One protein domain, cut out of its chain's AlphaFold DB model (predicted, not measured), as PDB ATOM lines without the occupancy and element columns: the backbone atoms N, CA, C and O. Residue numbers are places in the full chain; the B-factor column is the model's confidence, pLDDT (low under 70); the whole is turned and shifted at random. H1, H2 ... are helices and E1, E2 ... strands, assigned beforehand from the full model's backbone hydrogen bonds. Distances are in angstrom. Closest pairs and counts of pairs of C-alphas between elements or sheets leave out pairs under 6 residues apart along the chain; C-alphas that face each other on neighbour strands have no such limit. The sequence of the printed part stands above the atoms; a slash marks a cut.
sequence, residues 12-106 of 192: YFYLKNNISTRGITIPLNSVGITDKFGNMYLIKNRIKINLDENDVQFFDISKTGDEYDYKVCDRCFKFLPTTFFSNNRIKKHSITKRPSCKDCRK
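AT A GLANCE: This is residues 12 to 106 of the 192 residues of the protein "Endonuclease" of Rhodospirillaceae bacterium (UniProt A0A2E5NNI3). An elongated row of small antiparallel strand parts: a strongly twisted sheet of five short strands, E6, E5, E4, E1 and E7, at one end with the hairpin E2 and E3 off its side, the small hairpin E8 and E9 in the middle, and the hairpin E10 and E11 at the far end. The one short helix, H1, lies off one side of the row, at the last printed residues. The printed part has 95 residues, with eleven named strands, E1 to E11, followed by H1. The class is mostly strand, though under half of the residues, 42, are in named elements. The whole is compact by its radius of gyration of the C-alphas, 14.3 A, with spans of 46 by 28 by 19 A.

IN THESE COORDINATES: E1, residues 12 to 15, begins with C-alpha 12 at (187.601, 124.106, 203.822) and is 10.5 A long. E2 is residues 19 to 21 and E3 residues 24 to 26. E4, residues 31 to 34, is 10.5 A long. E5 is residues 40 to 42 and E6 residues 47 to 49. E7, residues 56 to 59, is 9.7 A long. E8 is residues 70 to 72 and E9 residues 79 to 81. E10, residues 87 to 90, is 8.1 A long and begins with C-alpha 87 at (212.696, 122.578, 199.544). E11 is residues 95 to 97. H1, residues 102 to 106, ends with C-alpha 106 at (207.803, 128.450, 187.231).

HOW THE PARTS SIT: In the sheet E6 - E5 - E4 - E1 - E7, E6 and E7 are the edge strands. E1 and E7 are antiparallel at 144 degrees, with N 14 and O 57 2.9 A apart. E4 and E1 are antiparallel at 131 degrees, with N 32 and O 13 2.8 A apart. E4, E5 and E6 form a meander, each strand the antiparallel neighbour of the one before; N 33 and O 41 are 2.8 A apart, N 49 and O 40 2.9 A. E1 and E2 meet only through their link. In the hairpin E2 and E3, N 26 and O 19 are 2.8 A apart. The closest C-alphas of E4 and E9, Val 31 and Phe 79, are 6.2 A apart. In the hairpin E8 and E9, N 71 and O 80 are 2.9 A apart. E9 and E10 are apart. In the hairpin E10 and E11, N 88 and O 96 are 2.8 A apart. H1 is apart from E8, E9 and E10, and its O i to N i+4 pair is within hydrogen-bond range.

THE WHOLE: The two C-alphas farthest apart, those of Arg 22 and Lys 92, are 48.4 A from each other. The printed part has no cut, and no link is long; E7 to E8, with 10 residues, is short. The mean pLDDT of the printed part is 94.1, and no printed residue is under 70.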
ATOM      1  N   TYR A  12     186.802 124.051 205.039       97.06
ATOM      2  CA  TYR A  12     187.601 124.106 203.822       97.06
ATOM      3  C   TYR A  12     187.327 122.871 202.979       97.06
ATOM      4  O   TYR A  12     187.136 121.774 203.506       97.06
ATOM      5  N   PHE A  13     187.304 123.062 201.668       97.12
ATOM      6  CA  PHE A  13     187.130 121.986 200.703       97.12
ATOM      7  C   PHE A  13     188.065 122.179 199.518       97.12
ATOM      8  O   PHE A  13     188.538 123.290 199.271       97.12
ATOM      9  N   TYR A  14     188.319 121.115 198.769       97.88
ATOM     10  CA  TYR A  14     188.947 121.192 197.456       97.88
ATOM     11  C   TYR A  14     188.080 120.503 196.402       97.88
ATOM     12  O   TYR A  14     187.283 119.622 196.726       97.88
ATOM     13  N   LEU A  15     188.212 120.927 195.146       97.31
ATOM     14  CA  LEU A  15     187.491 120.315 194.029       97.31
ATOM     15  C   LEU A  15     188.094 118.962 193.659       97.31
ATOM     16  O   LEU A  15     189.302 118.880 193.431       97.31
ATOM     17  N   LYS A  16     187.258 117.932 193.516       96.69
ATOM     18  CA  LYS A  16     187.698 116.601 193.065       96.69
ATOM     19  C   LYS A  16     187.957 116.549 191.557       96.69
ATOM     20  O   LYS A  16     188.796 115.777 191.112       96.69
ATOM     21  N   ASN A  17     187.291 117.411 190.786       94.69
ATOM     22  CA  ASN A  17     187.400 117.488 189.328       94.69
ATOM     23  C   ASN A  17     187.595 118.935 188.849       94.69
ATOM     24  O   ASN A  17     187.423 119.889 189.608       94.69
ATOM     25  N   ASN A  18     187.956 119.101 187.573       94.56
ATOM     26  CA  ASN A  18     187.851 120.401 186.914       94.56
ATOM     27  C   ASN A  18     186.368 120.768 186.777       94.56
ATOM     28  O   ASN A  18     185.566 119.921 186.392       94.56
ATOM     29  N   ILE A  19     186.016 122.024 187.039       91.00
ATOM     30  CA  ILE A  19     184.631 122.502 186.982       91.00
ATOM     31  C   ILE A  19     184.556 123.693 186.045       91.00
ATOM     32  O   ILE A  19     185.314 124.649 186.188       91.00
ATOM     33  N   SER A  20     183.621 123.656 185.103       88.44
ATOM     34  CA  SER A  20     183.351 124.771 184.199       88.44
ATOM     35  C   SER A  20     182.065 125.462 184.630       88.44
ATOM     36  O   SER A  20     180.997 124.857 184.630       88.44
ATOM     37  N   THR A  21     182.150 126.734 185.011       80.75
ATOM     38  CA  THR A  21     180.981 127.529 185.405       80.75
ATOM     39  C   THR A  21     181.142 128.965 184.936       80.75
ATOM     40  O   THR A  21     182.234 129.527 185.016       80.75
ATOM     41  N   ARG A  22     180.062 129.577 184.433       77.50
ATOM     42  CA  ARG A  22     180.045 130.989 184.001       77.50
ATOM     43  C   ARG A  22     181.196 131.351 183.040       77.50
ATOM     44  O   ARG A  22     181.801 132.409 183.171       77.50
ATOM     45  N   GLY A  23     181.534 130.446 182.119       80.75
ATOM     46  CA  GLY A  23     182.624 130.639 181.151       80.75
ATOM     47  C   GLY A  23     184.044 130.555 181.732       80.75
ATOM     48  O   GLY A  23     185.003 130.852 181.029       80.75
ATOM     49  N   ILE A  24     184.200 130.148 182.995       85.06
ATOM     50  CA  ILE A  24     185.493 129.987 183.666       85.06
ATOM     51  C   ILE A  24     185.697 128.505 183.979       85.06
ATOM     52  O   ILE A  24     184.863 127.880 184.635       85.06
ATOM     53  N   THR A  25     186.837 127.955 183.561       90.81
ATOM     54  CA  THR A  25     187.289 126.633 184.004       90.81
ATOM     55  C   THR A  25     188.098 126.775 185.284       90.81
ATOM     56  O   THR A  25     189.163 127.396 185.313       90.81
ATOM     57  N   ILE A  26     187.593 126.185 186.357       93.06
ATOM     58  CA  ILE A  26     188.274 126.091 187.636       93.06
ATOM     59  C   ILE A  26     188.955 124.725 187.702       93.06
ATOM     60  O   ILE A  26     188.293 123.695 187.565       93.06
ATOM     61  N   PRO A  27     190.272 124.687 187.925       95.56
ATOM     62  CA  PRO A  27     190.996 123.432 187.934       95.56
ATOM     63  C   PRO A  27     190.695 122.602 189.188       95.56
ATOM     64  O   PRO A  27     190.435 123.149 190.263       95.56
ATOM     65  N   LEU A  28     190.849 121.287 189.065       96.88
ATOM     66  CA  LEU A  28     190.835 120.338 190.173       96.88
ATOM     67  C   LEU A  28     191.821 120.759 191.278       96.88
ATOM     68  O   LEU A  28     192.789 121.499 191.037       96.88
ATOM     69  N   ASN A  29     191.561 120.299 192.500       98.06
ATOM     70  CA  ASN A  29     192.262 120.658 193.733       98.06
ATOM     71  C   ASN A  29     192.148 122.129 194.156       98.06
ATOM     72  O   ASN A  29     192.750 122.505 195.163       98.06
ATOM     73  N   SER A  30     191.407 122.978 193.437       97.88
ATOM     74  CA  SER A  30     191.184 124.364 193.867       97.88
ATOM     75  C   SER A  30     190.479 124.394 195.218       97.88
ATOM     76  O   SER A  30     189.448 123.747 195.394       97.88
ATOM     77  N   VAL A  31     191.040 125.142 196.165       98.12
ATOM     78  CA  VAL A  31     190.528 125.244 197.530       98.12
ATOM     79  C   VAL A  31     189.452 126.317 197.614       98.12
ATOM     80  O   VAL A  31     189.608 127.447 197.130       98.12
ATOM     81  N   GLY A  32     188.373 125.959 198.293       97.00
ATOM     82  CA  GLY A  32     187.326 126.864 198.710       97.00
ATOM     83  C   GLY A  32     187.029 126.779 200.200       97.00
ATOM     84  O   GLY A  32     187.634 126.010 200.951       97.00
ATOM     85  N   ILE A  33     186.100 127.625 200.625       96.62
ATOM     86  CA  ILE A  33     185.630 127.734 202.001       96.62
ATOM     87  C   ILE A  33     184.112 127.901 202.020       96.62
ATOM     88  O   ILE A  33     183.547 128.544 201.130       96.62
ATOM     89  N   THR A  34     183.455 127.341 203.031       94.94
ATOM     90  CA  THR A  34     182.037 127.589 203.297       94.94
ATOM     91  C   THR A  34     181.845 128.761 204.252       94.94
ATOM     92  O   THR A  34     182.613 128.947 205.203       94.94
ATOM     93  N   ASP A  35     180.802 129.558 204.026       91.12
ATOM     94  CA  ASP A  35     180.293 130.457 205.062       91.12
ATOM     95  C   ASP A  35     179.354 129.723 206.038       91.12
ATOM     96  O   ASP A  35     179.075 128.529 205.910       91.12
ATOM     97  N   LYS A  36     178.854 130.457 207.037       87.50
ATOM     98  CA  LYS A  36     177.938 129.934 208.062       87.50
ATOM     99  C   LYS A  36     176.587 129.453 207.511       87.50
ATOM    100  O   LYS A  36     175.868 128.754 208.215       87.50
ATOM    101  N   PHE A  37     176.240 129.845 206.286       87.38
ATOM    102  CA  PHE A  37     175.004 129.477 205.597       87.38
ATOM    103  C   PHE A  37     175.218 128.327 204.600       87.38
ATOM    104  O   PHE A  37     174.296 127.981 203.872       87.38
ATOM    105  N   GLY A  38     176.427 127.756 204.540       86.31
ATOM    106  CA  GLY A  38     176.770 126.688 203.603       86.31
ATOM    107  C   GLY A  38     177.113 127.175 202.195       86.31
ATOM    108  O   GLY A  38     177.397 126.354 201.330       86.31
ATOM    109  N   ASN A  39     177.153 128.488 201.939       91.19
ATOM    110  CA  ASN A  39     177.561 128.975 200.623       91.19
ATOM    111  C   ASN A  39     179.049 128.708 200.403       91.19
ATOM    112  O   ASN A  39     179.872 128.989 201.277       91.19
ATOM    113  N   MET A  40     179.392 128.236 199.208       93.19
ATOM    114  CA  MET A  40     180.751 127.847 198.847       93.19
ATOM    115  C   MET A  40     181.448 128.954 198.059       93.19
ATOM    116  O   MET A  40     180.901 129.495 197.095       93.19
ATOM    117  N   TYR A  41     182.679 129.275 198.452       94.62
ATOM    118  CA  TYR A  41     183.498 130.298 197.804       94.62
ATOM    119  C   TYR A  41     184.863 129.737 197.444       94.62
ATOM    120  O   TYR A  41     185.530 129.150 198.292       94.62
ATOM    121  N   LEU A  42     185.325 129.973 196.218       94.62
ATOM    122  CA  LEU A  42     186.700 129.653 195.839       94.62
ATOM    123  C   LEU A  42     187.650 130.769 196.246       94.62
ATOM    124  O   LEU A  42     187.458 131.928 195.871       94.62
ATOM    125  N   ILE A  43     188.718 130.411 196.961       95.69
ATOM    126  CA  ILE A  43     189.632 131.388 197.568       95.69
ATOM    127  C   ILE A  43     190.377 132.179 196.492       95.69
ATOM    128  O   ILE A  43     190.457 133.407 196.559       95.69
ATOM    129  N   LYS A  44     190.899 131.485 195.473       94.94
ATOM    130  CA  LYS A  44     191.701 132.117 194.419       94.94
ATOM    131  C   LYS A  44     190.899 133.139 193.617       94.94
ATOM    132  O   LYS A  44     191.380 134.243 193.374       94.94
ATOM    133  N   ASN A  45     189.704 132.748 193.192       90.44
ATOM    134  CA  ASN A  45     188.865 133.527 192.287       90.44
ATOM    135  C   ASN A  45     187.995 134.546 193.031       90.44
ATOM    136  O   ASN A  45     187.517 135.485 192.409       90.44
ATOM    137  N   ARG A  46     187.805 134.371 194.349       92.38
ATOM    138  CA  ARG A  46     186.894 135.175 195.180       92.38
ATOM    139  C   ARG A  46     185.459 135.169 194.650       92.38
ATOM    140  O   ARG A  46     184.750 136.166 194.739       92.38
ATOM    141  N   ILE A  47     185.038 134.035 194.093       91.00
ATOM    142  CA  ILE A  47     183.691 133.845 193.555       91.00
ATOM    143  C   ILE A  47     182.904 132.890 194.441       91.00
ATOM    144  O   ILE A  47     183.446 131.889 194.916       91.00
ATOM    145  N   LYS A  48     181.615 133.188 194.616       93.06
ATOM    146  CA  LYS A  48     180.630 132.212 195.081       93.06
ATOM    147  C   LYS A  48     180.366 131.214 193.956       93.06
ATOM    148  O   LYS A  48     180.173 131.627 192.811       93.06
ATOM    149  N   ILE A  49     180.328 129.934 194.289       88.94
ATOM    150  CA  ILE A  49     180.059 128.848 193.352       88.94
ATOM    151  C   ILE A  49     178.943 127.958 193.902       88.94
ATOM    152  O   ILE A  49     178.820 127.798 195.114       88.94
ATOM    153  N   ASN A  50     178.105 127.439 193.007       87.81
ATOM    154  CA  ASN A  50     177.138 126.406 193.346       87.81
ATOM    155  C   ASN A  50     177.750 125.069 192.931       87.81
ATOM    156  O   ASN A  50     178.015 124.885 191.744       87.81
ATOM    157  N   LEU A  51     178.056 124.219 193.904       84.56
ATOM    158  CA  LEU A  51     178.690 122.918 193.708       84.56
ATOM    159  C   LEU A  51     177.823 121.857 194.360       84.56
ATOM    160  O   LEU A  51     177.231 122.122 195.407       84.56
ATOM    161  N   ASP A  52     177.791 120.672 193.764       85.00
ATOM    162  CA  ASP A  52     177.248 119.504 194.437       85.00
ATOM    163  C   ASP A  52     178.233 119.046 195.528       85.00
ATOM    164  O   ASP A  52     179.452 119.227 195.408       85.00
ATOM    165  N   GLU A  53     177.741 118.428 196.602       80.19
ATOM    166  CA  GLU A  53     178.619 117.828 197.616       80.19
ATOM    167  C   GLU A  53     179.534 116.754 197.001       80.19
ATOM    168  O   GLU A  53     180.672 116.562 197.437       80.19
ATOM    169  N   ASN A  54     179.085 116.115 195.917       89.00
ATOM    170  CA  ASN A  54     179.854 115.156 195.139       89.00
ATOM    171  C   ASN A  54     180.985 115.781 194.314       89.00
ATOM    172  O   ASN A  54     181.848 115.032 193.858       89.00
ATOM    173  N   ASP A  55     181.054 117.103 194.156       92.94
ATOM    174  CA  ASP A  55     182.135 117.775 193.417       92.94
ATOM    175  C   ASP A  55     183.338 118.115 194.299       92.94
ATOM    176  O   ASP A  55     184.426 118.443 193.804       92.94
ATOM    177  N   VAL A  56     183.162 118.034 195.617       95.62
ATOM    178  CA  VAL A  56     184.141 118.516 196.585       95.62
ATOM    179  C   VAL A  56     184.558 117.452 197.582       95.62
ATOM    180  O   VAL A  56     183.919 116.416 197.758       95.62
ATOM    181  N   GLN A  57     185.670 117.724 198.250       97.12
ATOM    182  CA  GLN A  57     186.085 117.000 199.435       97.12
ATOM    183  C   GLN A  57     186.469 117.994 200.524       97.12
ATOM    184  O   GLN A  57     187.343 118.842 200.332       97.12
ATOM    185  N   PHE A  58     185.802 117.888 201.671       96.38
ATOM    186  CA  PHE A  58     186.130 118.671 202.855       96.38
ATOM    187  C   PHE A  58     187.399 118.140 203.517       96.38
ATOM    188  O   PHE A  58     187.645 116.934 203.544       96.38
ATOM    189  N   PHE A  59     188.205 119.045 204.064       96.44
ATOM    190  CA  PHE A  59     189.433 118.693 204.768       96.44
ATOM    191  C   PHE A  59     189.691 119.645 205.936       96.44
ATOM    192  O   PHE A  59     189.210 120.782 205.970       96.44
ATOM    193  N   ASP A  60     190.473 119.168 206.900       96.00
ATOM    194  CA  ASP A  60     190.953 119.975 208.015       96.00
ATOM    195  C   ASP A  60     192.197 120.754 207.581       96.00
ATOM    196  O   ASP A  60     193.282 120.191 207.431       96.00
ATOM    197  N   ILE A  61     192.050 122.065 207.374       95.94
ATOM    198  CA  ILE A  61     193.161 122.905 206.919       95.94
ATOM    199  C   ILE A  61     194.307 122.994 207.937       95.94
ATOM    200  O   ILE A  61     195.443 123.262 207.542       95.94
ATOM    201  N   SER A  62     194.036 122.747 209.226       95.81
ATOM    202  CA  SER A  62     195.068 122.738 210.270       95.81
ATOM    203  C   SER A  62     196.007 121.533 210.155       95.81
ATOM    204  O   SER A  62     197.139 121.588 210.633       95.81
ATOM    205  N   LYS A  63     195.574 120.484 209.443       96.69
ATOM    206  CA  LYS A  63     196.351 119.277 209.141       96.69
ATOM    207  C   LYS A  63     196.975 119.329 207.746       96.69
ATOM    208  O   LYS A  63     196.932 118.365 206.985       96.69
ATOM    209  N   THR A  64     197.508 120.494 207.384       97.12
ATOM    210  CA  THR A  64     198.195 120.722 206.106       97.12
ATOM    211  C   THR A  64     199.493 121.482 206.329       97.12
ATOM    212  O   THR A  64     199.627 122.229 207.297       97.12
ATOM    213  N   GLY A  65     200.465 121.317 205.431       96.19
ATOM    214  CA  GLY A  65     201.747 122.014 205.523       96.19
ATOM    215  C   GLY A  65     202.945 121.077 205.466       96.19
ATOM    216  O   GLY A  65     202.857 119.971 204.952       96.19
ATOM    217  N   ASP A  66     204.085 121.554 205.961       94.56
ATOM    218  CA  ASP A  66     205.378 120.878 205.789       94.56
ATOM    219  C   ASP A  66     205.486 119.549 206.563       94.56
ATOM    220  O   ASP A  66     206.329 118.725 206.219       94.56
ATOM    221  N   GLU A  67     204.647 119.349 207.583       94.50
ATOM    222  CA  GLU A  67     204.598 118.149 208.436       94.50
ATOM    223  C   GLU A  67     203.529 117.135 207.989       94.50
ATOM    224  O   GLU A  67     203.368 116.094 208.616       94.50
ATOM    225  N   TYR A  68     202.803 117.431 206.905       97.00
ATOM    226  CA  TYR A  68     201.709 116.610 206.388       97.00
ATOM    227  C   TYR A  68     201.946 116.228 204.922       97.00
ATOM    228  O   TYR A  68     202.709 116.878 204.198       97.00
ATOM    229  N   ASP A  69     201.229 115.208 204.449       97.69
ATOM    230  CA  ASP A  69     201.330 114.719 203.066       97.69
ATOM    231  C   ASP A  69     200.845 115.730 202.024       97.69
ATOM    232  O   ASP A  69     201.231 115.650 200.855       97.69
ATOM    233  N   TYR A  70     200.029 116.700 202.442       98.38
ATOM    234  CA  TYR A  70     199.435 117.710 201.575       98.38
ATOM    235  C   TYR A  70     199.596 119.127 202.132       98.38
ATOM    236  O   TYR A  70     199.592 119.373 203.341       98.38
ATOM    237  N   LYS A  71     199.671 120.090 201.213       98.44
ATOM    238  CA  LYS A  71     199.837 121.515 201.497       98.44
ATOM    239  C   LYS A  71     199.016 122.366 200.530       98.44
ATOM    240  O   LYS A  71     198.884 122.050 199.347       98.44
ATOM    241  N   VAL A  72     198.487 123.483 201.030       98.50
ATOM    242  CA  VAL A  72     197.793 124.484 200.208       98.50
ATOM    243  C   VAL A  72     198.799 125.499 199.664       98.50
ATOM    244  O   VAL A  72     199.553 126.113 200.418       98.50
ATOM    245  N   CYS A  73     198.811 125.690 198.344       98.56
ATOM    246  CA  CYS A  73     199.671 126.678 197.693       98.56
ATOM    247  C   CYS A  73     199.208 128.118 197.967       98.56
ATOM    248  O   CYS A  73     198.060 128.456 197.696       98.56
ATOM    249  N   ASP A  74     200.120 129.000 198.384       97.38
ATOM    250  CA  ASP A  74     199.825 130.415 198.685       97.38
ATOM    251  C   ASP A  74     199.515 131.287 197.450       97.38
ATOM    252  O   ASP A  74     199.087 132.434 197.578       97.38
ATOM    253  N   ARG A  75     199.736 130.766 196.236       96.44
ATOM    254  CA  ARG A  75     199.521 131.496 194.973       96.44
ATOM    255  C   ARG A  75     198.273 131.067 194.228       96.44
ATOM    256  O   ARG A  75     197.473 131.920 193.831       96.44
ATOM    257  N   CYS A  76     198.136 129.768 193.972       97.62
ATOM    258  CA  CYS A  76     196.993 129.217 193.246       97.62
ATOM    259  C   CYS A  76     195.899 128.679 194.167       97.62
ATOM    260  O   CYS A  76     194.823 128.384 193.662       97.62
ATOM    261  N   PHE A  77     196.153 128.569 195.478       98.19
ATOM    262  CA  PHE A  77     195.231 127.975 196.448       98.19
ATOM    263  C   PHE A  77     194.755 126.585 196.030       98.19
ATOM    264  O   PHE A  77     193.591 126.255 196.199       98.19
ATOM    265  N   LYS A  78     195.647 125.762 195.468       98.50
ATOM    266  CA  LYS A  78     195.379 124.337 195.258       98.50
ATOM    267  C   LYS A  78     195.874 123.513 196.443       98.50
ATOM    268  O   LYS A  78     196.954 123.805 196.965       98.50
ATOM    269  N   PHE A  79     195.111 122.491 196.817       98.62
ATOM    270  CA  PHE A  79     195.485 121.458 197.780       98.62
ATOM    271  C   PHE A  79     196.277 120.365 197.057       98.62
ATOM    272  O   PHE A  79     195.734 119.646 196.227       98.62
ATOM    273  N   LEU A  80     197.586 120.300 197.287       98.62
ATOM    274  CA  LEU A  80     198.492 119.449 196.510       98.62
ATOM    275  C   LEU A  80     199.367 118.604 197.437       98.62
ATOM    276  O   LEU A  80     199.659 119.059 198.547       98.62
ATOM    277  N   PRO A  81     199.853 117.435 196.983       98.38
ATOM    278  CA  PRO A  81     200.845 116.683 197.734       98.38
ATOM    279  C   PRO A  81     202.075 117.545 198.035       98.38
ATOM    280  O   PRO A  81     202.537 118.320 197.191       98.38
ATOM    281  N   THR A  82     202.658 117.392 199.219       97.88
ATOM    282  CA  THR A  82     203.790 118.199 199.702       97.88
ATOM    283  C   THR A  82     205.034 118.073 198.800       97.88
ATOM    284  O   THR A  82     205.874 118.976 198.738       97.88
ATOM    285  N   THR A  83     205.126 117.015 197.989       97.62
ATOM    286  CA  THR A  83     206.149 116.813 196.942       97.62
ATOM    287  C   THR A  83     206.067 117.813 195.776       97.62
ATOM    288  O   THR A  83     207.070 118.045 195.084       97.62
ATOM    289  N   PHE A  84     204.923 118.480 195.579       98.25
ATOM    290  CA  PHE A  84     204.740 119.566 194.602       98.25
ATOM    291  C   PHE A  84     205.349 120.896 195.062       98.25
ATOM    292  O   PHE A  84     205.318 121.883 194.324       98.25
ATOM    293  N   PHE A  85     205.946 120.934 196.253       98.44
ATOM    294  CA  PHE A  85     206.608 122.101 196.814       98.44
ATOM    295  C   PHE A  85     208.108 121.832 196.943       98.44
ATOM    296  O   PHE A  85     208.543 120.822 197.499       98.44
ATOM    297  N   SER A  86     208.927 122.735 196.407       97.38
ATOM    298  CA  SER A  86     210.385 122.616 196.498       97.38
ATOM    299  C   SER A  86     210.874 122.886 197.922       97.38
ATOM    300  O   SER A  86     210.289 123.697 198.643       97.38
ATOM    301  N   ASN A  87     211.981 122.255 198.309       96.88
ATOM    302  CA  ASN A  87     212.696 122.578 199.544       96.88
ATOM    303  C   ASN A  87     213.133 124.056 199.547       96.88
ATOM    304  O   ASN A  87     213.402 124.639 198.493       96.88
ATOM    305  N   ASN A  88     213.174 124.672 200.728       94.12
ATOM    306  CA  ASN A  88     213.493 126.089 200.898       94.12
ATOM    307  C   ASN A  88     214.643 126.318 201.884       94.12
ATOM    308  O   ASN A  88     215.701 126.789 201.484       94.12
ATOM    309  N   ARG A  89     214.441 126.006 203.169       91.88
ATOM    310  CA  ARG A  89     215.452 126.179 204.226       91.88
ATOM    311  C   ARG A  89     215.534 124.936 205.094       91.88
ATOM    312  O   ARG A  89     214.492 124.414 205.496       91.88
ATOM    313  N   ILE A  90     216.752 124.512 205.405       92.81
ATOM    314  CA  ILE A  90     217.025 123.432 206.354       92.81
ATOM    315  C   ILE A  90     216.830 123.978 207.779       92.81
ATOM    316  O   ILE A  90     217.321 125.055 208.111       92.81
ATOM    317  N   LYS A  91     216.064 123.254 208.595       89.31
ATOM    318  CA  LYS A  91     215.926 123.405 210.051       89.31
ATOM    319  C   LYS A  91     216.737 122.297 210.737       89.31
ATOM    320  O   LYS A  91     217.148 121.343 210.085       89.31
ATOM    321  N   LYS A  92     216.900 122.385 212.063       88.25
ATOM    322  CA  LYS A  92     217.682 121.428 212.875       88.25
ATOM    323  C   LYS A  92     217.358 119.946 212.591       88.25
ATOM    324  O   LYS A  92     218.272 119.135 212.582       88.25
ATOM    325  N   HIS A  93     216.089 119.611 212.324       87.50
ATOM    326  CA  HIS A  93     215.632 118.229 212.090       87.50
ATOM    327  C   HIS A  93     214.701 118.061 210.878       87.50
ATOM    328  O   HIS A  93     214.148 116.989 210.666       87.50
ATOM    329  N   SER A  94     214.468 119.112 210.093       89.94
ATOM    330  CA  SER A  94     213.512 119.060 208.981       89.94
ATOM    331  C   SER A  94     213.859 120.077 207.906       89.94
ATOM    332  O   SER A  94     214.718 120.936 208.093       89.94
ATOM    333  N   ILE A  95     213.206 120.000 206.751       92.00
ATOM    334  CA  ILE A  95     213.392 120.967 205.672       92.00
ATOM    335  C   ILE A  95     212.061 121.662 205.434       92.00
ATOM    336  O   ILE A  95     211.057 121.018 205.152       92.00
ATOM    337  N   THR A  96     212.061 122.990 205.515       95.44
ATOM    338  CA  THR A  96     210.879 123.775 205.146       95.44
ATOM    339  C   THR A  96     210.651 123.709 203.648       95.44
ATOM    340  O   THR A  96     211.598 123.809 202.857       95.44
ATOM    341  N   LYS A  97     209.391 123.603 203.239       96.75
ATOM    342  CA  LYS A  97     209.000 123.704 201.835       96.75
ATOM    343  C   LYS A  97     208.670 125.147 201.491       96.75
ATOM    344  O   LYS A  97     208.249 125.945 202.332       96.75
ATOM    345  N   ARG A  98     208.810 125.504 200.217       96.94
ATOM    346  CA  ARG A  98     208.281 126.776 199.711       96.94
ATOM    347  C   ARG A  98     206.757 126.825 199.930       96.94
ATOM    348  O   ARG A  98     206.109 125.778 199.924       96.94
ATOM    349  N   PRO A  99     206.174 128.014 200.156       97.19
ATOM    350  CA  PRO A  99     204.723 128.156 200.305       97.19
ATOM    351  C   PRO A  99     203.981 128.035 198.964       97.19
ATOM    352  O   PRO A  99     202.824 127.631 198.933       97.19
ATOM    353  N   SER A 100     204.667 128.315 197.852       98.00
ATOM    354  CA  SER A 100     204.150 128.164 196.489       98.00
ATOM    355  C   SER A 100     204.552 126.821 195.893       98.00
ATOM    356  O   SER A 100     205.700 126.391 196.046       98.00
ATOM    357  N   CYS A 101     203.634 126.195 195.156       98.50
ATOM    358  CA  CYS A 101     203.926 124.992 194.384       98.50
ATOM    359  C   CYS A 101     204.903 125.282 193.231       98.50
ATOM    360  O   CYS A 101     205.077 126.431 192.809       98.50
ATOM    361  N   LYS A 102     205.522 124.223 192.703       98.38
ATOM    362  CA  LYS A 102     206.475 124.268 191.583       98.38
ATOM    363  C   LYS A 102     205.913 124.989 190.351       98.38
ATOM    364  O   LYS A 102     206.620 125.807 189.774       98.38
ATOM    365  N   ASP A 103     204.641 124.786 190.010       97.88
ATOM    366  CA  ASP A 103     204.018 125.444 188.849       97.88
ATOM    367  C   ASP A 103     203.923 126.962 189.033       97.88
ATOM    368  O   ASP A 103     204.315 127.737 188.163       97.88
ATOM    369  N   CYS A 104     203.459 127.409 190.204       97.69
ATOM    370  CA  CYS A 104     203.418 128.835 190.521       97.69
ATOM    371  C   CYS A 104     204.817 129.448 190.604       97.69
ATOM    372  O   CYS A 104     204.982 130.621 190.275       97.69
ATOM    373  N   ARG A 105     205.826 128.673 191.025       96.44
ATOM    374  CA  ARG A 105     207.226 129.106 190.984       96.44
ATOM    375  C   ARG A 105     207.724 129.267 189.558       96.44
ATOM    376  O   ARG A 105     208.265 130.321 189.277       96.44
ATOM    377  N   LYS A 106     207.445 128.326 188.654       96.06
ATOM    378  CA  LYS A 106     207.803 128.450 187.231       96.06
ATOM    379  C   LYS A 106     207.238 129.732 186.610       96.06
ATOM    380  O   LYS A 106     207.957 130.439 185.916       96.06
TER     381      LYS A 106